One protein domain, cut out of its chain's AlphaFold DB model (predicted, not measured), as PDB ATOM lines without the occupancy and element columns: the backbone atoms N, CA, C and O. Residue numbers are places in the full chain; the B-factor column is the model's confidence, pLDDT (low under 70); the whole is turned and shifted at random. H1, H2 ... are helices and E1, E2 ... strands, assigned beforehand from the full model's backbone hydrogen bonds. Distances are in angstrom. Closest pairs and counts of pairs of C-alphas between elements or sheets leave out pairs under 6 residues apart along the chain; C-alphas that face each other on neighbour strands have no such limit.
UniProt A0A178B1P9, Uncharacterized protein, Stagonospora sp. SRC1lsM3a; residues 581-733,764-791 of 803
ATOM      1  N   LEU A 581     163.580 212.093 243.317       90.31
ATOM      2  CA  LEU A 581     163.988 210.707 243.550       90.31
ATOM      3  C   LEU A 581     163.702 210.367 245.015       90.31
ATOM      4  O   LEU A 581     164.234 211.032 245.899       90.31
ATOM      5  N   LEU A 582     162.851 209.369 245.278       88.19
ATOM      6  CA  LEU A 582     162.488 208.989 246.652       88.19
ATOM      7  C   LEU A 582     163.379 207.863 247.191       88.19
ATOM      8  O   LEU A 582     163.699 207.831 248.375       88.19
ATOM      9  N   SER A 583     163.746 206.921 246.326       88.19
ATOM     10  CA  SER A 583     164.518 205.723 246.667       88.19
ATOM     11  C   SER A 583     165.112 205.097 245.389       88.19
ATOM     12  O   SER A 583     164.820 205.580 244.288       88.19
ATOM     13  N   PRO A 584     165.931 204.026 245.466       88.62
ATOM     14  CA  PRO A 584     166.512 203.378 244.284       88.62
ATOM     15  C   PRO A 584     165.449 202.906 243.277       88.62
ATOM     16  O   PRO A 584     165.647 202.993 242.064       88.62
ATOM     17  N   SER A 585     164.300 202.452 243.786       89.31
ATOM     18  CA  SER A 585     163.187 201.891 243.011       89.31
ATOM     19  C   SER A 585     162.162 202.925 242.527       89.31
ATOM     20  O   SER A 585     161.511 202.695 241.501       89.31
ATOM     21  N   THR A 586     161.994 204.036 243.260       90.69
ATOM     22  CA  THR A 586     160.819 204.916 243.149       90.69
ATOM     23  C   THR A 586     161.190 206.352 242.766       90.69
ATOM     24  O   THR A 586     161.843 207.072 243.524       90.69
ATOM     25  N   GLY A 587     160.712 206.782 241.593       92.38
ATOM     26  CA  GLY A 587     160.806 208.163 241.102       92.38
ATOM     27  C   GLY A 587     159.445 208.864 241.079       92.38
ATOM     28  O   GLY A 587     158.403 208.214 240.981       92.38
ATOM     29  N   LEU A 588     159.447 210.194 241.154       93.25
ATOM     30  CA  LEU A 588     158.253 211.035 241.247       93.25
ATOM     31  C   LEU A 588     158.264 212.105 240.141       93.25
ATOM     32  O   LEU A 588     159.253 212.811 239.951       93.25
ATOM     33  N   ILE A 589     157.156 212.206 239.401       94.06
ATOM     34  CA  ILE A 589     156.911 213.212 238.361       94.06
ATOM     35  C   ILE A 589     155.884 214.221 238.871       94.06
ATOM     36  O   ILE A 589     154.806 213.832 239.325       94.06
ATOM     37  N   LEU A 590     156.187 215.508 238.721       91.94
ATOM     38  CA  LEU A 590     155.267 216.615 238.949       91.94
ATOM     39  C   LEU A 590     154.655 217.053 237.610       91.94
ATOM     40  O   LEU A 590     155.354 217.296 236.629       91.94
ATOM     41  N   THR A 591     153.330 217.149 237.558       91.19
ATOM     42  CA  THR A 591     152.584 217.618 236.381       91.19
ATOM     43  C   THR A 591     151.346 218.389 236.827       91.19
ATOM     44  O   THR A 591     150.788 218.126 237.889       91.19
ATOM     45  N   THR A 592     150.865 219.325 236.014       89.69
ATOM     46  CA  THR A 592     149.610 220.043 236.286       89.69
ATOM     47  C   THR A 592     148.423 219.378 235.595       89.69
ATOM     48  O   THR A 592     148.568 218.702 234.570       89.69
ATOM     49  N   LEU A 593     147.216 219.640 236.098       86.44
ATOM     50  CA  LEU A 593     145.953 219.252 235.459       86.44
ATOM     51  C   LEU A 593     145.761 219.877 234.056       86.44
ATOM     52  O   LEU A 593     144.911 219.433 233.291       86.44
ATOM     53  N   GLN A 594     146.546 220.892 233.677       83.62
ATOM     54  CA  GLN A 594     146.558 221.431 232.313       83.62
ATOM     55  C   GLN A 594     147.405 220.573 231.360       83.62
ATOM     56  O   GLN A 594     147.002 220.356 230.218       83.62
ATOM     57  N   GLN A 595     148.551 220.058 231.816       83.75
ATOM     58  CA  GLN A 595     149.449 219.223 231.006       83.75
ATOM     59  C   GLN A 595     148.824 217.866 230.653       83.75
ATOM     60  O   GLN A 595     149.014 217.376 229.542       83.75
ATOM     61  N   THR A 596     147.996 217.290 231.532       84.25
ATOM     62  CA  THR A 596     147.273 216.034 231.243       84.25
ATOM     63  C   THR A 596     146.256 216.168 230.102       84.25
ATOM     64  O   THR A 596     145.973 215.188 229.417       84.25
ATOM     65  N   LYS A 597     145.747 217.384 229.855       83.38
ATOM     66  CA  LYS A 597     144.789 217.710 228.781       83.38
ATOM     67  C   LYS A 597     145.456 218.044 227.443       83.38
ATOM     68  O   LYS A 597     144.752 218.219 226.447       83.38
ATOM     69  N   GLN A 598     146.786 218.173 227.396       79.69
ATOM     70  CA  GLN A 598     147.509 218.502 226.167       79.69
ATOM     71  C   GLN A 598     147.447 217.328 225.185       79.69
ATOM     72  O   GLN A 598     148.187 216.351 225.300       79.69
ATOM     73  N   ARG A 599     146.549 217.429 224.201       70.56
ATOM     74  CA  ARG A 599     146.497 216.514 223.056       70.56
ATOM     75  C   ARG A 599     147.666 216.817 222.101       70.56
ATOM     76  O   ARG A 599     148.014 217.990 221.951       70.56
ATOM     77  N   PRO A 600     148.274 215.800 221.466       71.06
ATOM     78  CA  PRO A 600     149.336 216.013 220.485       71.06
ATOM     79  C   PRO A 600     148.818 216.733 219.233       71.06
ATOM     80  O   PRO A 600     147.612 216.801 218.983       71.06
ATOM     81  N   LEU A 601     149.746 217.287 218.449       72.81
ATOM     82  CA  LEU A 601     149.418 218.065 217.255       72.81
ATOM     83  C   LEU A 601     148.732 217.183 216.191       72.81
ATOM     84  O   LEU A 601     149.107 216.017 216.030       72.81
ATOM     85  N   PRO A 602     147.749 217.712 215.437       54.88
ATOM     86  CA  PRO A 602     147.030 216.934 214.432       54.88
ATOM     87  C   PRO A 602     147.996 216.391 213.368       54.88
ATOM     88  O   PRO A 602     148.656 217.153 212.667       54.88
ATOM     89  N   GLY A 603     148.072 215.060 213.264       62.91
ATOM     90  CA  GLY A 603     149.005 214.340 212.387       62.91
ATOM     91  C   GLY A 603     150.147 213.618 213.113       62.91
ATOM     92  O   GLY A 603     150.786 212.757 212.514       62.91
ATOM     93  N   GLN A 604     150.386 213.898 214.399       65.00
ATOM     94  CA  GLN A 604     151.298 213.111 215.237       65.00
ATOM     95  C   GLN A 604     150.585 211.881 215.845       65.00
ATOM     96  O   GLN A 604     149.369 211.916 216.048       65.00
ATOM     97  N   PRO A 605     151.310 210.783 216.157       65.19
ATOM     98  CA  PRO A 605     150.761 209.678 216.949       65.19
ATOM     99  C   PRO A 605     150.360 210.158 218.356       65.19
ATOM    100  O   PRO A 605     150.916 211.141 218.843       65.19
ATOM    101  N   ASP A 606     149.436 209.459 219.032       62.97
ATOM    102  CA  ASP A 606     148.866 209.897 220.323       62.97
ATOM    103  C   ASP A 606     149.842 209.781 221.519       62.97
ATOM    104  O   ASP A 606     149.708 208.945 222.416       62.97
ATOM    105  N   ARG A 607     150.860 210.642 221.514       66.44
ATOM    106  CA  ARG A 607     151.891 210.798 222.538       66.44
ATOM    107  C   ARG A 607     151.930 212.258 222.970       66.44
ATOM    108  O   ARG A 607     152.632 213.072 222.379       66.44
ATOM    109  N   SER A 608     151.166 212.597 224.005       81.19
ATOM    110  CA  SER A 608     151.402 213.844 224.737       81.19
ATOM    111  C   SER A 608     152.784 213.790 225.415       81.19
ATOM    112  O   SER A 608     153.261 212.692 225.727       81.19
ATOM    113  N   PRO A 609     153.446 214.932 225.680       84.38
ATOM    114  CA  PRO A 609     154.794 214.937 226.260       84.38
ATOM    115  C   PRO A 609     154.857 214.214 227.616       84.38
ATOM    116  O   PRO A 609     155.840 213.538 227.908       84.38
ATOM    117  N   LEU A 610     153.776 214.266 228.406       87.62
ATOM    118  CA  LEU A 610     153.647 213.502 229.649       87.62
ATOM    119  C   LEU A 610     153.620 211.981 229.402       87.62
ATOM    120  O   LEU A 610     154.368 211.257 230.058       87.62
ATOM    121  N   LYS A 611     152.823 211.496 228.432       87.19
ATOM    122  CA  LYS A 611     152.796 210.072 228.045       87.19
ATOM    123  C   LYS A 611     154.185 209.595 227.605       87.19
ATOM    124  O   LYS A 611     154.620 208.526 228.023       87.19
ATOM    125  N   GLU A 612     154.901 210.389 226.804       88.12
ATOM    126  CA  GLU A 612     156.261 210.036 226.370       88.12
ATOM    127  C   GLU A 612     157.257 210.021 227.541       88.12
ATOM    128  O   GLU A 612     158.008 209.053 227.684       88.12
ATOM    129  N   ARG A 613     157.237 211.041 228.414       88.75
ATOM    130  CA  ARG A 613     158.094 211.095 229.609       88.75
ATOM    131  C   ARG A 613     157.854 209.883 230.515       88.75
ATOM    132  O   ARG A 613     158.818 209.260 230.955       88.75
ATOM    133  N   MET A 614     156.594 209.483 230.713       90.19
ATOM    134  CA  MET A 614     156.237 208.245 231.417       90.19
ATOM    135  C   MET A 614     156.840 207.011 230.726       90.19
ATOM    136  O   MET A 614     157.552 206.254 231.379       90.19
ATOM    137  N   SER A 615     156.646 206.825 229.413       89.31
ATOM    138  CA  SER A 615     157.195 205.677 228.659       89.31
ATOM    139  C   SER A 615     158.730 205.620 228.592       89.31
ATOM    140  O   SER A 615     159.299 204.549 228.364       89.31
ATOM    141  N   LYS A 616     159.422 206.751 228.769       89.06
ATOM    142  CA  LYS A 616     160.882 206.803 228.925       89.06
ATOM    143  C   LYS A 616     161.302 206.402 230.343       89.06
ATOM    144  O   LYS A 616     162.099 205.478 230.505       89.06
ATOM    145  N   LEU A 617     160.747 207.060 231.363       90.00
ATOM    146  CA  LEU A 617     161.145 206.876 232.765       90.00
ATOM    147  C   LEU A 617     160.731 205.515 233.335       90.00
ATOM    148  O   LEU A 617     161.502 204.911 234.074       90.00
ATOM    149  N   GLN A 618     159.595 204.958 232.916       89.88
ATOM    150  CA  GLN A 618     159.130 203.620 233.308       89.88
ATOM    151  C   GLN A 618     160.105 202.486 232.912       89.88
ATOM    152  O   GLN A 618     159.958 201.355 233.374       89.88
ATOM    153  N   LYS A 619     161.149 202.760 232.114       88.12
ATOM    154  CA  LYS A 619     162.271 201.832 231.884       88.12
ATOM    155  C   LYS A 619     163.355 201.898 232.970       88.12
ATOM    156  O   LYS A 619     163.985 200.872 233.226       88.12
ATOM    157  N   ARG A 620     163.603 203.080 233.554       87.88
ATOM    158  CA  ARG A 620     164.627 203.358 234.590       87.88
ATOM    159  C   ARG A 620     164.127 203.114 236.017       87.88
ATOM    160  O   ARG A 620     164.908 202.669 236.848       87.88
ATOM    161  N   TYR A 621     162.852 203.392 236.277       91.19
ATOM    162  CA  TYR A 621     162.221 203.305 237.597       91.19
ATOM    163  C   TYR A 621     161.251 202.116 237.644       91.19
ATOM    164  O   TYR A 621     160.582 201.827 236.646       91.19
ATOM    165  N   GLU A 622     161.182 201.418 238.784       90.69
ATOM    166  CA  GLU A 622     160.287 200.260 238.966       90.69
ATOM    167  C   GLU A 622     158.897 200.733 239.395       90.69
ATOM    168  O   GLU A 622     157.891 200.252 238.872       90.69
ATOM    169  N   ARG A 623     158.865 201.768 240.247       91.62
ATOM    170  CA  ARG A 623     157.677 202.553 240.582       91.62
ATOM    171  C   ARG A 623     157.851 204.003 240.137       91.62
ATOM    172  O   ARG A 623     158.890 204.619 240.374       91.62
ATOM    173  N   LEU A 624     156.820 204.560 239.509       93.56
ATOM    174  CA  LEU A 624     156.817 205.925 238.987       93.56
ATOM    175  C   LEU A 624     155.545 206.648 239.444       93.56
ATOM    176  O   LEU A 624     154.447 206.348 238.977       93.56
ATOM    177  N   ILE A 625     155.677 207.587 240.375       94.12
ATOM    178  CA  ILE A 625     154.541 208.289 240.976       94.12
ATOM    179  C   ILE A 625     154.277 209.570 240.184       94.12
ATOM    180  O   ILE A 625     155.072 210.503 240.227       94.12
ATOM    181  N   VAL A 626     153.162 209.630 239.455       93.75
ATOM    182  CA  VAL A 626     152.764 210.808 238.671       93.75
ATOM    183  C   VAL A 626     151.791 211.636 239.498       93.75
ATOM    184  O   VAL A 626     150.617 211.282 239.632       93.75
ATOM    185  N   MET A 627     152.287 212.730 240.072       92.69
ATOM    186  CA  MET A 627     151.515 213.640 240.909       92.69
ATOM    187  C   MET A 627     150.935 214.775 240.071       92.69
ATOM    188  O   MET A 627     151.670 215.563 239.478       92.69
ATOM    189  N   ILE A 628     149.604 214.848 240.030       91.81
ATOM    190  CA  ILE A 628     148.860 215.828 239.240       91.81
ATOM    191  C   ILE A 628     148.324 216.903 240.177       91.81
ATOM    192  O   ILE A 628     147.397 216.636 240.943       91.81
ATOM    193  N   SER A 629     148.898 218.103 240.113       90.06
ATOM    194  CA  SER A 629     148.442 219.254 240.890       90.06
ATOM    195  C   SER A 629     147.287 219.990 240.206       90.06
ATOM    196  O   SER A 629     147.243 220.142 238.980       90.06
ATOM    197  N   GLU A 630     146.352 220.476 241.022       84.12
ATOM    198  CA  GLU A 630     145.270 221.372 240.593       84.12
ATOM    199  C   GLU A 630     145.768 222.807 240.330       84.12
ATOM    200  O   GLU A 630     145.194 223.515 239.504       84.12
ATOM    201  N   ALA A 631     146.881 223.192 240.973       78.12
ATOM    202  CA  ALA A 631     147.550 224.493 240.859       78.12
ATOM    203  C   ALA A 631     146.657 225.693 241.245       78.12
ATOM    204  O   ALA A 631     146.648 226.728 240.579       78.12
ATOM    205  N   LEU A 632     145.907 225.547 242.343       77.56
ATOM    206  CA  LEU A 632     145.177 226.650 242.975       77.56
ATOM    207  C   LEU A 632     146.133 227.693 243.569       77.56
ATOM    208  O   LEU A 632     147.222 227.357 244.038       77.56
ATOM    209  N   SER A 633     145.696 228.956 243.598       73.56
ATOM    210  CA  SER A 633     146.420 230.025 244.292       73.56
ATOM    211  C   SER A 633     146.394 229.807 245.815       73.56
ATOM    212  O   SER A 633     145.432 229.227 246.332       73.56
ATOM    213  N   PRO A 634     147.399 230.299 246.567       69.25
ATOM    214  CA  PRO A 634     147.426 230.155 248.026       69.25
ATOM    215  C   PRO A 634     146.210 230.804 248.708       69.25
ATOM    216  O   PRO A 634     145.729 230.290 249.712       69.25
ATOM    217  N   GLU A 635     145.666 231.879 248.133       67.38
ATOM    218  CA  GLU A 635     144.454 232.556 248.615       67.38
ATOM    219  C   GLU A 635     143.202 231.667 248.507       67.38
ATOM    220  O   GLU A 635     142.375 231.647 249.416       67.38
ATOM    221  N   MET A 636     143.067 230.906 247.413       66.31
ATOM    222  CA  MET A 636     141.959 229.959 247.224       66.31
ATOM    223  C   MET A 636     142.159 228.680 248.047       66.31
ATOM    224  O   MET A 636     141.194 228.149 248.596       66.31
ATOM    225  N   GLU A 637     143.408 228.222 248.196       73.56
ATOM    226  CA  GLU A 637     143.772 227.096 249.061       73.56
ATOM    227  C   GLU A 637     143.459 227.384 250.542       73.56
ATOM    228  O   GLU A 637     142.909 226.526 251.230       73.56
ATOM    229  N   GLU A 638     143.731 228.598 251.033       67.81
ATOM    230  CA  GLU A 638     143.398 229.015 252.406       67.81
ATOM    231  C   GLU A 638     141.892 229.204 252.640       67.81
ATOM    232  O   GLU A 638     141.416 229.005 253.756       67.81
ATOM    233  N   GLN A 639     141.122 229.498 251.589       66.06
ATOM    234  CA  GLN A 639     139.654 229.488 251.625       66.06
ATOM    235  C   GLN A 639     139.055 228.073 251.511       66.06
ATOM    236  O   GLN A 639     137.833 227.922 251.554       66.06
ATOM    237  N   GLY A 640     139.881 227.031 251.345       64.06
ATOM    238  CA  GLY A 640     139.423 225.655 251.121       64.06
ATOM    239  C   GLY A 640     138.685 225.459 249.790       64.06
ATOM    240  O   GLY A 640     137.944 224.489 249.635       64.06
ATOM    241  N   SER A 641     138.852 226.381 248.837       62.00
ATOM    242  CA  SER A 641     138.163 226.354 247.551       62.00
ATOM    243  C   SER A 641     138.869 225.404 246.586       62.00
ATOM    244  O   SER A 641     140.015 225.637 246.205       62.00
ATOM    245  N   SER A 642     138.163 224.358 246.153       65.06
ATOM    246  CA  SER A 642     138.522 223.594 244.960       65.06
ATOM    247  C   SER A 642     137.879 224.187 243.706       65.06
ATOM    248  O   SER A 642     136.807 224.801 243.751       65.06
ATOM    249  N   ARG A 643     138.523 223.973 242.560       67.75
ATOM    250  CA  ARG A 643     137.975 224.238 241.231       67.75
ATOM    251  C   ARG A 643     136.670 223.442 241.045       67.75
ATOM    252  O   ARG A 643     136.594 222.292 241.484       67.75
ATOM    253  N   PRO A 644     135.642 224.004 240.377       63.03
ATOM    254  CA  PRO A 644     134.442 223.247 240.038       63.03
ATOM    255  C   PRO A 644     134.772 222.011 239.188       63.03
ATOM    256  O   PRO A 644     135.686 222.019 238.364       63.03
ATOM    257  N   ASP A 645     133.991 220.956 239.407       68.00
ATOM    258  CA  ASP A 645     134.209 219.588 238.928       68.00
ATOM    259  C   ASP A 645     133.977 219.446 237.401       68.00
ATOM    260  O   ASP A 645     132.934 218.982 236.935       68.00
ATOM    261  N   ASP A 646     134.950 219.912 236.608       79.25
ATOM    262  CA  ASP A 646     134.989 219.817 235.140       79.25
ATOM    263  C   ASP A 646     134.964 218.327 234.702       79.25
ATOM    264  O   ASP A 646     135.931 217.583 234.874       79.25
ATOM    265  N   ALA A 647     133.893 217.873 234.040       81.31
ATOM    266  CA  ALA A 647     133.770 216.473 233.592       81.31
ATOM    267  C   ALA A 647     134.904 216.014 232.640       81.31
ATOM    268  O   ALA A 647     135.309 214.851 232.660       81.31
ATOM    269  N   ARG A 648     135.463 216.946 231.854       80.06
ATOM    270  CA  ARG A 648     136.625 216.728 230.966       80.06
ATOM    271  C   ARG A 648     137.913 216.427 231.737       80.06
ATOM    272  O   ARG A 648     138.831 215.804 231.201       80.06
ATOM    273  N   ASP A 649     137.995 216.880 232.981       84.00
ATOM    274  CA  ASP A 649     139.168 216.718 233.833       84.00
ATOM    275  C   ASP A 649     139.173 215.297 234.394       84.00
ATOM    276  O   ASP A 649     140.186 214.609 234.298       84.00
ATOM    277  N   LYS A 650     138.006 214.804 234.832       84.12
ATOM    278  CA  LYS A 650     137.785 213.381 235.132       84.12
ATOM    279  C   LYS A 650     138.104 212.479 233.942       84.12
ATOM    280  O   LYS A 650     138.857 211.531 234.124       84.12
ATOM    281  N   GLU A 651     137.600 212.792 232.746       87.06
ATOM    282  CA  GLU A 651     137.887 212.034 231.513       87.06
ATOM    283  C   GLU A 651     139.398 211.982 231.213       87.06
ATOM    284  O   GLU A 651     139.960 210.921 230.940       87.06
ATOM    285  N   SER A 652     140.092 213.119 231.335       85.25
ATOM    286  CA  SER A 652     141.545 213.196 231.131       85.25
ATOM    287  C   SER A 652     142.323 212.417 232.203       85.25
ATOM    288  O   SER A 652     143.338 211.790 231.902       85.25
ATOM    289  N   LEU A 653     141.839 212.412 233.450       87.25
ATOM    290  CA  LEU A 653     142.413 211.648 234.560       87.25
ATOM    291  C   LEU A 653     142.166 210.137 234.439       87.25
ATOM    292  O   LEU A 653     143.039 209.368 234.842       87.25
ATOM    293  N   THR A 654     141.026 209.692 233.898       88.62
ATOM    294  CA  THR A 654     140.794 208.269 233.600       88.62
ATOM    295  C   THR A 654     141.669 207.818 232.441       88.62
ATOM    296  O   THR A 654     142.465 206.911 232.638       88.62
ATOM    297  N   LEU A 655     141.676 208.536 231.310       87.94
ATOM    298  CA  LEU A 655     142.515 208.192 230.151       87.94
ATOM    299  C   LEU A 655     144.015 208.110 230.493       87.94
ATOM    300  O   LEU A 655     144.742 207.295 229.926       87.94
ATOM    301  N   LEU A 656     144.493 208.934 231.434       88.75
ATOM    302  CA  LEU A 656     145.876 208.885 231.911       88.75
ATOM    303  C   LEU A 656     146.149 207.708 232.867       88.75
ATOM    304  O   LEU A 656     147.247 207.154 232.837       88.75
ATOM    305  N   LYS A 657     145.168 207.300 233.684       90.38
ATOM    306  CA  LYS A 657     145.240 206.078 234.508       90.38
ATOM    307  C   LYS A 657     145.188 204.817 233.650       90.38
ATOM    308  O   LYS A 657     145.983 203.912 233.874       90.38
ATOM    309  N   ASP A 658     144.317 204.796 232.647       90.00
ATOM    310  CA  ASP A 658     144.197 203.700 231.687       90.00
ATOM    311  C   ASP A 658     145.518 203.535 230.922       90.00
ATOM    312  O   ASP A 658     146.068 202.439 230.865       90.00
ATOM    313  N   PHE A 659     146.102 204.641 230.436       88.19
ATOM    314  CA  PHE A 659     147.435 204.636 229.830       88.19
ATOM    315  C   PHE A 659     148.519 204.144 230.800       88.19
ATOM    316  O   PHE A 659     149.319 203.292 230.422       88.19
ATOM    317  N   ALA A 660     148.537 204.621 232.050       89.00
ATOM    318  CA  ALA A 660     149.489 204.155 233.060       89.00
ATOM    319  C   ALA A 660     149.382 202.638 233.314       89.00
ATOM    320  O   ALA A 660     150.406 201.974 233.446       89.00
ATOM    321  N   GLY A 661     148.167 202.080 233.281       88.25
ATOM    322  CA  GLY A 661     147.910 200.639 233.368       88.25
ATOM    323  C   GLY A 661     148.353 199.815 232.147       88.25
ATOM    324  O   GLY A 661     148.413 198.594 232.246       88.25
ATOM    325  N   THR A 662     148.693 200.446 231.015       88.62
ATOM    326  CA  THR A 662     149.287 199.754 229.847       88.62
ATOM    327  C   THR A 662     150.815 199.640 229.903       88.62
ATOM    328  O   THR A 662     151.412 199.022 229.022       88.62
ATOM    329  N   LEU A 663     151.464 200.236 230.907       88.12
ATOM    330  CA  LEU A 663     152.921 200.263 231.036       88.12
ATOM    331  C   LEU A 663     153.434 199.077 231.874       88.12
ATOM    332  O   LEU A 663     152.828 198.692 232.867       88.12
ATOM    333  N   GLU A 664     154.593 198.518 231.515       83.31
ATOM    334  CA  GLU A 664     155.181 197.317 232.156       83.31
ATOM    335  C   GLU A 664     155.757 197.548 233.577       83.31
ATOM    336  O   GLU A 664     156.475 196.697 234.096       83.31
ATOM    337  N   GLY A 665     155.566 198.732 234.163       81.94
ATOM    338  CA  GLY A 665     156.112 199.127 235.468       81.94
ATOM    339  C   GLY A 665     155.053 199.846 236.301       81.94
ATOM    340  O   GLY A 665     154.034 200.276 235.766       81.94
ATOM    341  N   GLU A 666     155.268 199.978 237.609       89.94
ATOM    342  CA  GLU A 666     154.225 200.427 238.537       89.94
ATOM    343  C   GLU A 666     154.033 201.954 238.481       89.94
ATOM    344  O   GLU A 666     154.616 202.713 239.259       89.94
ATOM    345  N   VAL A 667     153.220 202.428 237.532       91.88
ATOM    346  CA  VAL A 667     152.974 203.863 237.329       91.88
ATOM    347  C   VAL A 667     151.724 204.324 238.090       91.88
ATOM    348  O   VAL A 667     150.589 204.100 237.671       91.88
ATOM    349  N   LEU A 668     151.930 204.994 239.227       91.81
ATOM    350  CA  LEU A 668     150.871 205.420 240.144       91.81
ATOM    351  C   LEU A 668     150.430 206.864 239.868       91.81
ATOM    352  O   LEU A 668     151.086 207.817 240.286       91.81
ATOM    353  N   VAL A 669     149.282 207.035 239.209       92.06
ATOM    354  CA  VAL A 669     148.715 208.357 238.888       92.06
ATOM    355  C   VAL A 669     147.868 208.892 240.051       92.06
ATOM    356  O   VAL A 669     146.757 208.412 240.305       92.06
ATOM    357  N   LYS A 670     148.379 209.912 240.752       90.88
ATOM    358  CA  LYS A 670     147.793 210.490 241.972       90.88
ATOM    359  C   LYS A 670     147.400 211.954 241.746       90.88
ATOM    360  O   LYS A 670     148.254 212.821 241.592       90.88
ATOM    361  N   TYR A 671     146.096 212.230 241.745       90.25
ATOM    362  CA  TYR A 671     145.566 213.596 241.735       90.25
ATOM    363  C   TYR A 671     145.659 214.220 243.131       90.25
ATOM    364  O   TYR A 671     145.322 213.560 244.117       90.25
ATOM    365  N   VAL A 672     146.092 215.479 243.206       87.81
ATOM    366  CA  VAL A 672     146.194 216.254 244.445       87.81
ATOM    367  C   VAL A 672     145.371 217.538 244.297       87.81
ATOM    368  O   VAL A 672     145.829 218.466 243.624       87.81
ATOM    369  N   PRO A 673     144.169 217.607 244.903       82.00
ATOM    370  CA  PRO A 673     143.429 218.857 244.983       82.00
ATOM    371  C   PRO A 673     144.138 219.832 245.927       82.00
ATOM    372  O   PRO A 673     144.730 219.414 246.926       82.00
ATOM    373  N   GLY A 674     144.054 221.125 245.623       82.19
ATOM    374  CA  GLY A 674     144.708 222.193 246.387       82.19
ATOM    375  C   GLY A 674     145.827 222.919 245.630       82.19
ATOM    376  O   GLY A 674     145.974 222.814 244.409       82.19
ATOM    377  N   GLY A 675     146.593 223.706 246.380       82.56
ATOM    378  CA  GLY A 675     147.718 224.493 245.888       82.56
ATOM    379  C   GLY A 675     149.059 223.845 246.225       82.56
ATOM    380  O   GLY A 675     149.185 222.625 246.387       82.56
ATOM    381  N   GLU A 676     150.087 224.680 246.348       83.38
ATOM    382  CA  GLU A 676     151.448 224.243 246.671       83.38
ATOM    383  C   GLU A 676     151.540 223.595 248.062       83.38
ATOM    384  O   GLU A 676     152.301 222.642 248.241       83.38
ATOM    385  N   LYS A 677     150.733 224.029 249.046       84.44
ATOM    386  CA  LYS A 677     150.786 223.483 250.415       84.44
ATOM    387  C   LYS A 677     150.161 222.092 250.496       84.44
ATOM    388  O   LYS A 677     150.588 221.278 251.318       84.44
ATOM    389  N   ALA A 678     149.137 221.802 249.695       85.75
ATOM    390  CA  ALA A 678     148.580 220.461 249.531       85.75
ATOM    391  C   ALA A 678     149.543 219.549 248.758       85.75
ATOM    392  O   ALA A 678     149.784 218.418 249.187       85.75
ATOM    393  N   LEU A 679     150.154 220.056 247.680       88.69
ATOM    394  CA  LEU A 679     151.150 219.323 246.898       88.69
ATOM    395  C   LEU A 679     152.363 218.925 247.751       88.69
ATOM    396  O   LEU A 679     152.685 217.741 247.816       88.69
ATOM    397  N   ALA A 680     152.975 219.872 248.467       87.62
ATOM    398  CA  ALA A 680     154.125 219.619 249.336       87.62
ATOM    399  C   ALA A 680     153.800 218.616 250.454       87.62
ATOM    400  O   ALA A 680     154.518 217.632 250.626       87.62
ATOM    401  N   ARG A 681     152.669 218.788 251.161       86.12
ATOM    402  CA  ARG A 681     152.217 217.820 252.180       86.12
ATOM    403  C   ARG A 681     151.983 216.430 251.595       86.12
ATOM    404  O   ARG A 681     152.257 215.441 252.272       86.12
ATOM    405  N   ARG A 682     151.519 216.329 250.343       88.81
ATOM    406  CA  ARG A 682     151.383 215.031 249.683       88.81
ATOM    407  C   ARG A 682     152.734 214.438 249.287       88.81
ATOM    408  O   ARG A 682     152.915 213.258 249.545       88.81
ATOM    409  N   ILE A 683     153.669 215.218 248.738       89.88
ATOM    410  CA  ILE A 683     155.035 214.751 248.422       89.88
ATOM    411  C   ILE A 683     155.693 214.176 249.682       89.88
ATOM    412  O   ILE A 683     156.173 213.051 249.643       89.88
ATOM    413  N   VAL A 684     155.616 214.878 250.817       87.88
ATOM    414  CA  VAL A 684     156.141 214.400 252.110       87.88
ATOM    415  C   VAL A 684     155.461 213.099 252.567       87.88
ATOM    416  O   VAL A 684     156.133 212.185 253.036       87.88
ATOM    417  N   GLY A 685     154.147 212.953 252.368       86.56
ATOM    418  CA  GLY A 685     153.445 211.689 252.634       86.56
ATOM    419  C   GLY A 685     153.862 210.529 251.716       86.56
ATOM    420  O   GLY A 685     153.798 209.373 252.122       86.56
ATOM    421  N   GLU A 686     154.309 210.815 250.491       88.06
ATOM    422  CA  GLU A 686     154.871 209.820 249.569       88.06
ATOM    423  C   GLU A 686     156.351 209.519 249.897       88.06
ATOM    424  O   GLU A 686     156.762 208.362 249.817       88.06
ATOM    425  N   MET A 687     157.130 210.509 250.362       85.56
ATOM    426  CA  MET A 687     158.476 210.319 250.930       85.56
ATOM    427  C   MET A 687     158.433 209.390 252.150       85.56
ATOM    428  O   MET A 687     159.205 208.443 252.215       85.56
ATOM    429  N   ALA A 688     157.487 209.590 253.069       83.12
ATOM    430  CA  ALA A 688     157.315 208.733 254.245       83.12
ATOM    431  C   ALA A 688     156.836 207.300 253.919       83.12
ATOM    432  O   ALA A 688     156.941 206.415 254.765       83.12
ATOM    433  N   ALA A 689     156.293 207.067 252.716       83.88
ATOM    434  CA  ALA A 689     155.764 205.768 252.287       83.88
ATOM    435  C   ALA A 689     156.706 204.975 251.359       83.88
ATOM    436  O   ALA A 689     156.609 203.748 251.308       83.88
ATOM    437  N   TYR A 690     157.581 205.654 250.605       83.25
ATOM    438  CA  TYR A 690     158.460 205.037 249.595       83.25
ATOM    439  C   TYR A 690     159.927 205.487 249.658       83.25
ATOM    440  O   TYR A 690     160.753 204.955 248.909       83.25
ATOM    441  N   GLY A 691     160.250 206.465 250.505       76.38
ATOM    442  CA  GLY A 691     161.619 206.800 250.869       76.38
ATOM    443  C   GLY A 691     162.181 205.777 251.851       76.38
ATOM    444  O   GLY A 691     161.459 205.235 252.686       76.38
ATOM    445  N   LEU A 692     163.475 205.498 251.730       73.88
ATOM    446  CA  LEU A 692     164.192 204.581 252.613       73.88
ATOM    447  C   LEU A 692     165.018 205.419 253.603       73.88
ATOM    448  O   LEU A 692     165.865 206.191 253.151       73.88
ATOM    449  N   PRO A 693     164.778 205.322 254.925       66.94
ATOM    450  CA  PRO A 693     165.500 206.131 255.898       66.94
ATOM    451  C   PRO A 693     166.963 205.688 256.014       66.94
ATOM    452  O   PRO A 693     167.290 204.508 255.841       66.94
ATOM    453  N   HIS A 694     167.845 206.632 256.340       59.78
ATOM    454  CA  HIS A 694     169.246 206.343 256.651       59.78
ATOM    455  C   HIS A 694     169.342 205.357 257.831       59.78
ATOM    456  O   HIS A 694     168.547 205.428 258.768       59.78
ATOM    457  N   GLY A 695     170.271 204.402 257.764       55.69
ATOM    458  CA  GLY A 695     170.398 203.315 258.742       55.69
ATOM    459  C   GLY A 695     169.381 202.170 258.583       55.69
ATOM    460  O   GLY A 695     169.393 201.231 259.378       55.69
ATOM    461  N   SER A 696     168.502 202.198 257.570       62.91
ATOM    462  CA  SER A 696     167.647 201.044 257.234       62.91
ATOM    463  C   SER A 696     168.465 199.868 256.688       62.91
ATOM    464  O   SER A 696     169.502 200.069 256.062       62.91
ATOM    465  N   GLN A 697     167.987 198.630 256.866       57.75
ATOM    466  CA  GLN A 697     168.701 197.422 256.405       57.75
ATOM    467  C   GLN A 697     168.944 197.385 254.884       57.75
ATOM    468  O   GLN A 697     169.868 196.710 254.441       57.75
ATOM    469  N   ASP A 698     168.153 198.125 254.098       60.38
ATOM    470  CA  ASP A 698     168.261 198.184 252.637       60.38
ATOM    471  C   ASP A 698     169.229 199.271 252.117       60.38
ATOM    472  O   ASP A 698     169.579 199.243 250.940       60.38
ATOM    473  N   ILE A 699     169.661 200.233 252.950       64.69
ATOM    474  CA  ILE A 699     170.584 201.330 252.560       64.69
ATOM    475  C   ILE A 699     171.824 201.435 253.464       64.69
ATOM    476  O   ILE A 699     172.866 201.909 253.014       64.69
ATOM    477  N   GLY A 700     171.747 201.016 254.728       64.44
ATOM    478  CA  GLY A 700     172.785 201.284 255.725       64.44
ATOM    479  C   GLY A 700     173.033 202.787 255.900       64.44
ATOM    480  O   GLY A 700     172.123 203.606 255.759       64.44
ATOM    481  N   ASP A 701     174.283 203.161 256.160       62.16
ATOM    482  CA  ASP A 701     174.694 204.558 256.378       62.16
ATOM    483  C   ASP A 701     174.986 205.325 255.069       62.16
ATOM    484  O   ASP A 701     175.621 206.382 255.070       62.16
ATOM    485  N   ILE A 702     174.539 204.802 253.920       69.00
ATOM    486  CA  ILE A 702     174.817 205.390 252.605       69.00
ATOM    487  C   ILE A 702     173.995 206.675 252.420       69.00
ATOM    488  O   ILE A 702     172.810 206.650 252.082       69.00
ATOM    489  N   LYS A 703     174.650 207.828 252.597       71.06
ATOM    490  CA  LYS A 703     174.120 209.130 252.174       71.06
ATOM    491  C   LYS A 703     174.392 209.382 250.683       71.06
ATOM    492  O   LYS A 703     175.532 209.201 250.246       71.06
ATOM    493  N   PRO A 704     173.393 209.821 249.890       73.50
ATOM    494  CA  PRO A 704     173.625 210.226 248.507       73.50
ATOM    495  C   PRO A 704     174.537 211.462 248.444       73.50
ATOM    496  O   PRO A 704     174.380 212.393 249.225       73.50
ATOM    497  N   VAL A 705     175.463 211.516 247.488       77.44
ATOM    498  CA  VAL A 705     176.420 212.631 247.346       77.44
ATOM    499  C   VAL A 705     175.967 213.567 246.224       77.44
ATOM    500  O   VAL A 705     175.611 213.105 245.143       77.44
ATOM    501  N   ALA A 706     175.958 214.883 246.463       72.62
ATOM    502  CA  ALA A 706     175.488 215.876 245.483       72.62
ATOM    503  C   ALA A 706     176.375 215.983 244.222       72.62
ATOM    504  O   ALA A 706     175.900 216.392 243.164       72.62
ATOM    505  N   VAL A 707     177.652 215.609 244.335       79.00
ATOM    506  CA  VAL A 707     178.607 215.527 243.222       79.00
ATOM    507  C   VAL A 707     178.369 214.236 242.436       79.00
ATOM    508  O   VAL A 707     178.426 213.146 243.001       79.00
ATOM    509  N   GLU A 708     178.125 214.359 241.130       78.94
ATOM    510  CA  GLU A 708     178.014 213.218 240.212       78.94
ATOM    511  C   GLU A 708     179.367 212.503 240.072       78.94
ATOM    512  O   GLU A 708     180.385 213.140 239.796       78.94
ATOM    513  N   THR A 709     179.385 211.176 240.211       83.25
ATOM    514  CA  THR A 709     180.605 210.371 239.992       83.25
ATOM    515  C   THR A 709     180.669 209.798 238.573       83.25
ATOM    516  O   THR A 709     179.643 209.555 237.937       83.25
ATOM    517  N   THR A 710     181.870 209.512 238.063       85.38
ATOM    518  CA  THR A 710     182.043 208.875 236.740       85.38
ATOM    519  C   THR A 710     181.371 207.500 236.667       85.38
ATOM    520  O   THR A 710     180.766 207.157 235.650       85.38
ATOM    521  N   TRP A 711     181.408 206.734 237.762       86.81
ATOM    522  CA  TRP A 711     180.729 205.440 237.878       86.81
ATOM    523  C   TRP A 711     179.198 205.589 237.877       86.81
ATOM    524  O   TRP A 711     178.508 204.810 237.223       86.81
ATOM    525  N   GLU A 712     178.656 206.618 238.536       86.56
ATOM    526  CA  GLU A 712     177.227 206.956 238.479       86.56
ATOM    527  C   GLU A 712     176.786 207.323 237.057       86.56
ATOM    528  O   GLU A 712     175.789 206.784 236.582       86.56
ATOM    529  N   VAL A 713     177.541 208.169 236.346       86.38
ATOM    530  CA  VAL A 713     177.239 208.538 234.948       86.38
ATOM    531  C   VAL A 713     177.196 207.299 234.044       86.38
ATOM    532  O   VAL A 713     176.263 207.149 233.253       86.38
ATOM    533  N   PHE A 714     178.142 206.370 234.198       88.06
ATOM    534  CA  PHE A 714     178.157 205.103 233.459       88.06
ATOM    535  C   PHE A 714     176.931 204.221 233.772       88.06
ATOM    536  O   PHE A 714     176.226 203.782 232.860       88.06
ATOM    537  N   LEU A 715     176.603 204.017 235.053       87.88
ATOM    538  CA  LEU A 715     175.421 203.242 235.460       87.88
ATOM    539  C   LEU A 715     174.101 203.897 235.000       87.88
ATOM    540  O   LEU A 715     173.165 203.194 234.603       87.88
ATOM    541  N   ARG A 716     174.033 205.235 234.961       88.00
ATOM    542  CA  ARG A 716     172.898 205.990 234.397       88.00
ATOM    543  C   ARG A 716     172.735 205.787 232.890       88.00
ATOM    544  O   ARG A 716     171.602 205.636 232.432       88.00
ATOM    545  N   GLN A 717     173.824 205.699 232.121       86.25
ATOM    546  CA  GLN A 717     173.769 205.405 230.677       86.25
ATOM    547  C   GLN A 717     173.200 204.004 230.382       86.25
ATOM    548  O   GLN A 717     172.388 203.847 229.471       86.25
ATOM    549  N   ILE A 718     173.530 203.001 231.205       87.12
ATOM    550  CA  ILE A 718     172.933 201.647 231.142       87.12
ATOM    551  C   ILE A 718     171.442 201.667 231.576       87.12
ATOM    552  O   ILE A 718     170.635 200.779 231.261       87.12
ATOM    553  N   GLY A 719     171.029 202.742 232.249       87.25
ATOM    554  CA  GLY A 719     169.650 203.036 232.615       87.25
ATOM    555  C   GLY A 719     169.300 202.639 234.045       87.25
ATOM    556  O   GLY A 719     168.175 202.194 234.269       87.25
ATOM    557  N   ILE A 720     170.237 202.774 234.982       89.38
ATOM    558  CA  ILE A 720     169.980 202.762 236.427       89.38
ATOM    559  C   ILE A 720     169.640 204.196 236.889       89.38
ATOM    560  O   ILE A 720     170.154 205.168 236.344       89.38
ATOM    561  N   ASN A 721     168.755 204.333 237.877       89.50
ATOM    562  CA  ASN A 721     168.432 205.598 238.559       89.50
ATOM    563  C   ASN A 721     169.693 206.198 239.244       89.50
ATOM    564  O   ASN A 721     170.405 205.429 239.891       89.50
ATOM    565  N   PRO A 722     169.962 207.522 239.184       87.38
ATOM    566  CA  PRO A 722     171.068 208.173 239.908       87.38
ATOM    567  C   PRO A 722     171.220 207.723 241.373       87.38
ATOM    568  O   PRO A 722     172.308 207.351 241.813       87.38
ATOM    569  N   PHE A 723     170.107 207.667 242.115       88.38
ATOM    570  CA  PHE A 723     170.086 207.235 243.515       88.38
ATOM    571  C   PHE A 723     170.527 205.768 243.647       88.38
ATOM    572  O   PHE A 723     171.371 205.428 244.474       88.38
ATOM    573  N   ALA A 724     169.986 204.890 242.797       88.94
ATOM    574  CA  ALA A 724     170.336 203.473 242.781       88.94
ATOM    575  C   ALA A 724     171.806 203.235 242.406       88.94
ATOM    576  O   ALA A 724     172.455 202.385 243.007       88.94
ATOM    577  N   ALA A 725     172.343 204.002 241.454       89.25
ATOM    578  CA  ALA A 725     173.739 203.912 241.043       89.25
ATOM    579  C   ALA A 725     174.694 204.237 242.205       89.25
ATOM    580  O   ALA A 725     175.658 203.501 242.419       89.25
ATOM    581  N   GLN A 726     174.397 205.275 242.996       87.38
ATOM    582  CA  GLN A 726     175.196 205.611 244.178       87.38
ATOM    583  C   GLN A 726     175.107 204.548 245.282       87.38
ATOM    584  O   GLN A 726     176.139 204.208 245.858       87.38
ATOM    585  N   VAL A 727     173.926 203.970 245.550       86.56
ATOM    586  CA  VAL A 727     173.814 202.896 246.557       86.56
ATOM    587  C   VAL A 727     174.506 201.610 246.094       86.56
ATOM    588  O   VAL A 727     175.231 201.013 246.882       86.56
ATOM    589  N   ILE A 728     174.395 201.226 244.815       87.38
ATOM    590  CA  ILE A 728     175.147 200.091 244.246       87.38
ATOM    591  C   ILE A 728     176.657 200.313 244.423       87.38
ATOM    592  O   ILE A 728     177.328 199.465 245.003       87.38
ATOM    593  N   VAL A 729     177.181 201.474 244.012       85.69
ATOM    594  CA  VAL A 729     178.602 201.831 244.176       85.69
ATOM    595  C   VAL A 729     179.047 201.788 245.640       85.69
ATOM    596  O   VAL A 729     180.113 201.254 245.937       85.69
ATOM    597  N   ALA A 730     178.249 202.330 246.562       83.81
ATOM    598  CA  ALA A 730     178.616 202.395 247.971       83.81
ATOM    599  C   ALA A 730     178.495 201.040 248.697       83.81
ATOM    600  O   ALA A 730     179.319 200.754 249.558       83.81
ATOM    601  N   SER A 731     177.542 200.185 248.306       81.19
ATOM    602  CA  SER A 731     177.398 198.809 248.818       81.19
ATOM    603  C   SER A 731     178.469 197.834 248.310       81.19
ATOM    604  O   SER A 731     178.630 196.757 248.873       81.19
ATOM    605  N   LEU A 732     179.216 198.212 247.266       82.25
ATOM    606  CA  LEU A 732     180.341 197.451 246.715       82.25
ATOM    607  C   LEU A 732     181.706 198.034 247.121       82.25
ATOM    608  O   LEU A 732     182.716 197.729 246.492       82.25
ATOM    609  N   LYS A 733     181.767 198.893 248.148       77.19
ATOM    610  CA  LYS A 733     183.049 199.395 248.676       77.19
ATOM    611  C   LYS A 733     183.904 198.287 249.289       77.19
ATOM    612  O   LYS A 733     185.123 198.333 249.148       77.19
ATOM    613  N   GLY A 764     177.572 188.231 237.012       85.38
ATOM    614  CA  GLY A 764     176.576 187.868 235.983       85.38
ATOM    615  C   GLY A 764     175.124 188.186 236.390       85.38
ATOM    616  O   GLY A 764     174.858 188.427 237.569       85.38
ATOM    617  N   GLU A 765     174.170 188.136 235.440       88.31
ATOM    618  CA  GLU A 765     172.742 188.490 235.645       88.31
ATOM    619  C   GLU A 765     172.152 187.920 236.948       88.31
ATOM    620  O   GLU A 765     171.582 188.669 237.743       88.31
ATOM    621  N   GLU A 766     172.314 186.619 237.204       87.06
ATOM    622  CA  GLU A 766     171.756 185.966 238.398       87.06
ATOM    623  C   GLU A 766     172.333 186.520 239.708       87.06
ATOM    624  O   GLU A 766     171.603 186.657 240.690       87.06
ATOM    625  N   MET A 767     173.619 186.890 239.727       85.06
ATOM    626  CA  MET A 767     174.258 187.492 240.899       85.06
ATOM    627  C   MET A 767     173.821 188.948 241.079       85.06
ATOM    628  O   MET A 767     173.407 189.312 242.180       85.06
ATOM    629  N   ARG A 768     173.795 189.754 240.003       89.94
ATOM    630  CA  ARG A 768     173.273 191.134 240.056       89.94
ATOM    631  C   ARG A 768     171.821 191.160 240.553       89.94
ATOM    632  O   ARG A 768     171.472 191.983 241.393       89.94
ATOM    633  N   VAL A 769     170.979 190.232 240.088       89.62
ATOM    634  CA  VAL A 769     169.598 190.081 240.575       89.62
ATOM    635  C   VAL A 769     169.575 189.642 242.042       89.62
ATOM    636  O   VAL A 769     168.893 190.279 242.840       89.62
ATOM    637  N   ARG A 770     170.331 188.607 242.433       88.19
ATOM    638  CA  ARG A 770     170.313 188.074 243.808       88.19
ATOM    639  C   ARG A 770     170.717 189.098 244.872       88.19
ATOM    640  O   ARG A 770     170.125 189.077 245.946       88.19
ATOM    641  N   TYR A 771     171.694 189.960 244.589       84.00
ATOM    642  CA  TYR A 771     172.132 190.997 245.531       84.00
ATOM    643  C   TYR A 771     171.235 192.244 245.502       84.00
ATOM    644  O   TYR A 771     170.841 192.730 246.558       84.00
ATOM    645  N   PHE A 772     170.860 192.751 244.321       87.31
ATOM    646  CA  PHE A 772     170.223 194.072 244.212       87.31
ATOM    647  C   PHE A 772     168.695 194.058 244.045       87.31
ATOM    648  O   PHE A 772     168.087 195.128 244.052       87.31
ATOM    649  N   GLN A 773     168.036 192.898 243.912       86.50
ATOM    650  CA  GLN A 773     166.577 192.834 243.712       86.50
ATOM    651  C   GLN A 773     165.780 193.502 244.846       86.50
ATOM    652  O   GLN A 773     164.781 194.161 244.556       86.50
ATOM    653  N   THR A 774     166.203 193.351 246.106       84.81
ATOM    654  CA  THR A 774     165.533 193.979 247.262       84.81
ATOM    655  C   THR A 774     165.643 195.502 247.182       84.81
ATOM    656  O   THR A 774     164.624 196.187 247.120       84.81
ATOM    657  N   LEU A 775     166.873 196.015 247.046       82.75
ATOM    658  CA  LEU A 775     167.192 197.439 246.895       82.75
ATOM    659  C   LEU A 775     166.414 198.100 245.743       82.75
ATOM    660  O   LEU A 775     165.840 199.178 245.892       82.75
ATOM    661  N   MET A 776     166.380 197.441 244.582       83.69
ATOM    662  CA  MET A 776     165.715 197.940 243.373       83.69
ATOM    663  C   MET A 776     164.190 197.760 243.391       83.69
ATOM    664  O   MET A 776     163.516 198.224 242.470       83.69
ATOM    665  N   GLY A 777     163.627 197.104 244.413       79.25
ATOM    666  CA  GLY A 777     162.194 196.811 244.528       79.25
ATOM    667  C   GLY A 777     161.657 195.820 243.484       79.25
ATOM    668  O   GLY A 777     160.444 195.684 243.342       79.25
ATOM    669  N   GLY A 778     162.538 195.145 242.741       84.94
ATOM    670  CA  GLY A 778     162.183 194.305 241.601       84.94
ATOM    671  C   GLY A 778     163.395 193.893 240.762       84.94
ATOM    672  O   GLY A 778     164.493 194.429 240.900       84.94
ATOM    673  N   SER A 779     163.207 192.902 239.884       87.44
ATOM    674  CA  SER A 779     164.279 192.392 239.011       87.44
ATOM    675  C   SER A 779     164.232 192.940 237.581       87.44
ATOM    676  O   SER A 779     165.201 192.776 236.843       87.44
ATOM    677  N   ARG A 780     163.152 193.616 237.161       89.19
ATOM    678  CA  ARG A 780     162.936 194.010 235.755       89.19
ATOM    679  C   ARG A 780     164.032 194.949 235.241       89.19
ATOM    680  O   ARG A 780     164.557 194.732 234.148       89.19
ATOM    681  N   ILE A 781     164.426 195.941 236.046       89.94
ATOM    682  CA  ILE A 781     165.541 196.845 235.722       89.94
ATOM    683  C   ILE A 781     166.858 196.068 235.658       89.94
ATOM    684  O   ILE A 781     167.564 196.178 234.664       89.94
ATOM    685  N   LEU A 782     167.168 195.243 236.664       89.69
ATOM    686  CA  LEU A 782     168.437 194.502 236.752       89.69
ATOM    687  C   LEU A 782     168.632 193.517 235.590       89.69
ATOM    688  O   LEU A 782     169.741 193.393 235.071       89.69
ATOM    689  N   LYS A 783     167.554 192.886 235.112       90.00
ATOM    690  CA  LYS A 783     167.574 192.039 233.909       90.00
ATOM    691  C   LYS A 783     167.748 192.850 232.625       90.00
ATOM    692  O   LYS A 783     168.473 192.432 231.727       90.00
ATOM    693  N   ARG A 784     167.132 194.038 232.529       88.62
ATOM    694  CA  ARG A 784     167.340 194.962 231.397       88.62
ATOM    695  C   ARG A 784     168.775 195.503 231.363       88.62
ATOM    696  O   ARG A 784     169.347 195.591 230.287       88.62
ATOM    697  N   VAL A 785     169.331 195.845 232.524       89.94
ATOM    698  CA  VAL A 785     170.717 196.298 232.737       89.94
ATOM    699  C   VAL A 785     171.706 195.196 232.369       89.94
ATOM    700  O   VAL A 785     172.615 195.439 231.583       89.94
ATOM    701  N   SER A 786     171.488 193.971 232.856       89.81
ATOM    702  CA  SER A 786     172.337 192.818 232.531       89.81
ATOM    703  C   SER A 786     172.306 192.515 231.033       89.81
ATOM    704  O   SER A 786     173.350 192.470 230.401       89.81
ATOM    705  N   ARG A 787     171.126 192.517 230.397       88.25
ATOM    706  CA  ARG A 787     171.004 192.410 228.930       88.25
ATOM    707  C   ARG A 787     171.589 193.599 228.143       88.25
ATOM    708  O   ARG A 787     171.518 193.579 226.920       88.25
ATOM    709  N   VAL A 788     172.106 194.650 228.781       88.06
ATOM    710  CA  VAL A 788     172.858 195.737 228.117       88.06
ATOM    711  C   VAL A 788     174.359 195.613 228.388       88.06
ATOM    712  O   VAL A 788     175.144 195.841 227.476       88.06
ATOM    713  N   LEU A 789     174.751 195.209 229.598       87.12
ATOM    714  CA  LEU A 789     176.144 194.926 229.964       87.12
ATOM    715  C   LEU A 789     176.693 193.673 229.275       87.12
ATOM    716  O   LEU A 789     177.783 193.696 228.716       87.12
ATOM    717  N   ASP A 790     175.911 192.599 229.285       85.31
ATOM    718  CA  ASP A 790     176.318 191.257 228.871       85.31
ATOM    719  C   ASP A 790     176.097 191.044 227.352       85.31
ATOM    720  O   ASP A 790     175.860 189.926 226.893       85.31
ATOM    721  N   GLN A 791     176.119 192.125 226.555       82.88
ATOM    722  CA  GLN A 791     175.988 192.062 225.095       82.88
ATOM    723  C   GLN A 791     177.331 191.752 224.425       82.88
ATOM    724  O   GLN A 791     178.323 192.455 224.612       82.88
TER     725      GLN A 791
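Overview. This is residues 581 to 733 and 764 to 791 of the 803 residues of an uncharacterized protein of Stagonospora sp. SRC1lsM3a (UniProt A0A178B1P9). Two lobes lie end to end: a slab with a three-stranded sheet covered by helices on both faces, and a cluster of four short helices, H5 to H8, at the end where the strands begin. H1 and H3 cover one face of the sheet and H4 the other, little H2 lies at the slab's end away from the cluster, and residues 601 to 606 stick out as a free loop. You have 181 printed residues, in the order E1 H1 E2 H2 H3 E3 H4 H5 H6 H7 H8; the sheet's order is E1 E2 E3, all parallel, and the class is mixed, helices and strands. The whole is only just compact, close to loose, with a radius of gyration of the C-alphas of 18.6 A and spans of 54 by 42 by 25 A.

Arrangement. Start with edge strand E1, residues 586 to 592, and set it beside its parallel neighbour E2, residues 623 to 629, at 22 degrees; there N 589 and O 625 are 2.8 A apart, within hydrogen-bond range. Next, inner strand E2 and edge strand E3, residues 666 to 672, are parallel at 18 degrees, with N 626 and O 668 at 2.9 A, within hydrogen-bond range. This sheet is twisted, its C-alphas up to 4.4 A off the best plane. H1, residues 609 to 617, is over E2 and along the strands, at 16 degrees on the local plane and a height over the sheet of 9.5 A. On the same face H3, residues 647 to 661, is over E3 at a height of 9.4 A; their closest C-alphas, Ala 660 and Val 667, are 5.5 A apart. H4, residues 676 to 690, is on the opposite face, over E2, at 9.5 A. These are three layers, helices on both faces of a sheet, and two strand-helix-strand units, parallel neighbour strands with helices between them: E1, H1, E2 and E2, H2 H3, E3, both with right-handed crossovers. In the second unit H2, residues 634 to 638, is not on the sheet; it is close to H4 but not clearly touching, with closest C-alphas Pro 634 and Glu 676 at 7.3 A. Now look at H5, residues 710 to 718: it touches H6, residues 722 to 731, at a steep tilt of 58 degrees, opposite ways, with closest C-alphas Glu 712 and Ala 725 at 5.3 A. H7, residues 765 to 772, touches H8, residues 780 to 789, at a steep tilt of 50 degrees, opposite ways, with closest C-alphas Glu 765 and Ser 786 at 5.3 A. H5 and H8 only just touch, with 3 pairs of C-alphas within 8 A, the closest Ile 718 and Val 785 at 6.0 A. H5 to H8 are not on the sheet. In each of the eight helices, every O i to N i+4 pair is within hydrogen-bond range.

Along the chain. Find C-alpha 586 at (160.819, 204.916, 243.149), where E1 begins its 20.0 A; E2 spans 19.1 A and E3 18.7 A. H3 runs 21.2 A from C-alpha 647 at (133.770, 216.473, 233.592), and H4 runs 20.7 A. H1, H2, H5, H6 and H7 are shorter, and H8 ends at C-alpha 789, (176.144, 194.926, 229.964).

Size, cuts and confidence. The C-alphas farthest apart are those of Gln 639 and Gln 791, 58.5 A. Residues 734 to 763 are not printed, and C-alphas 733 and 764 across this cut are 18.3 A apart. The long links are E1 to H1 and H4 to H5. The mean pLDDT of the printed part is 82.8; residues 602 to 607, 634 to 636, 638 to 645 and 693 to 702 are under 70.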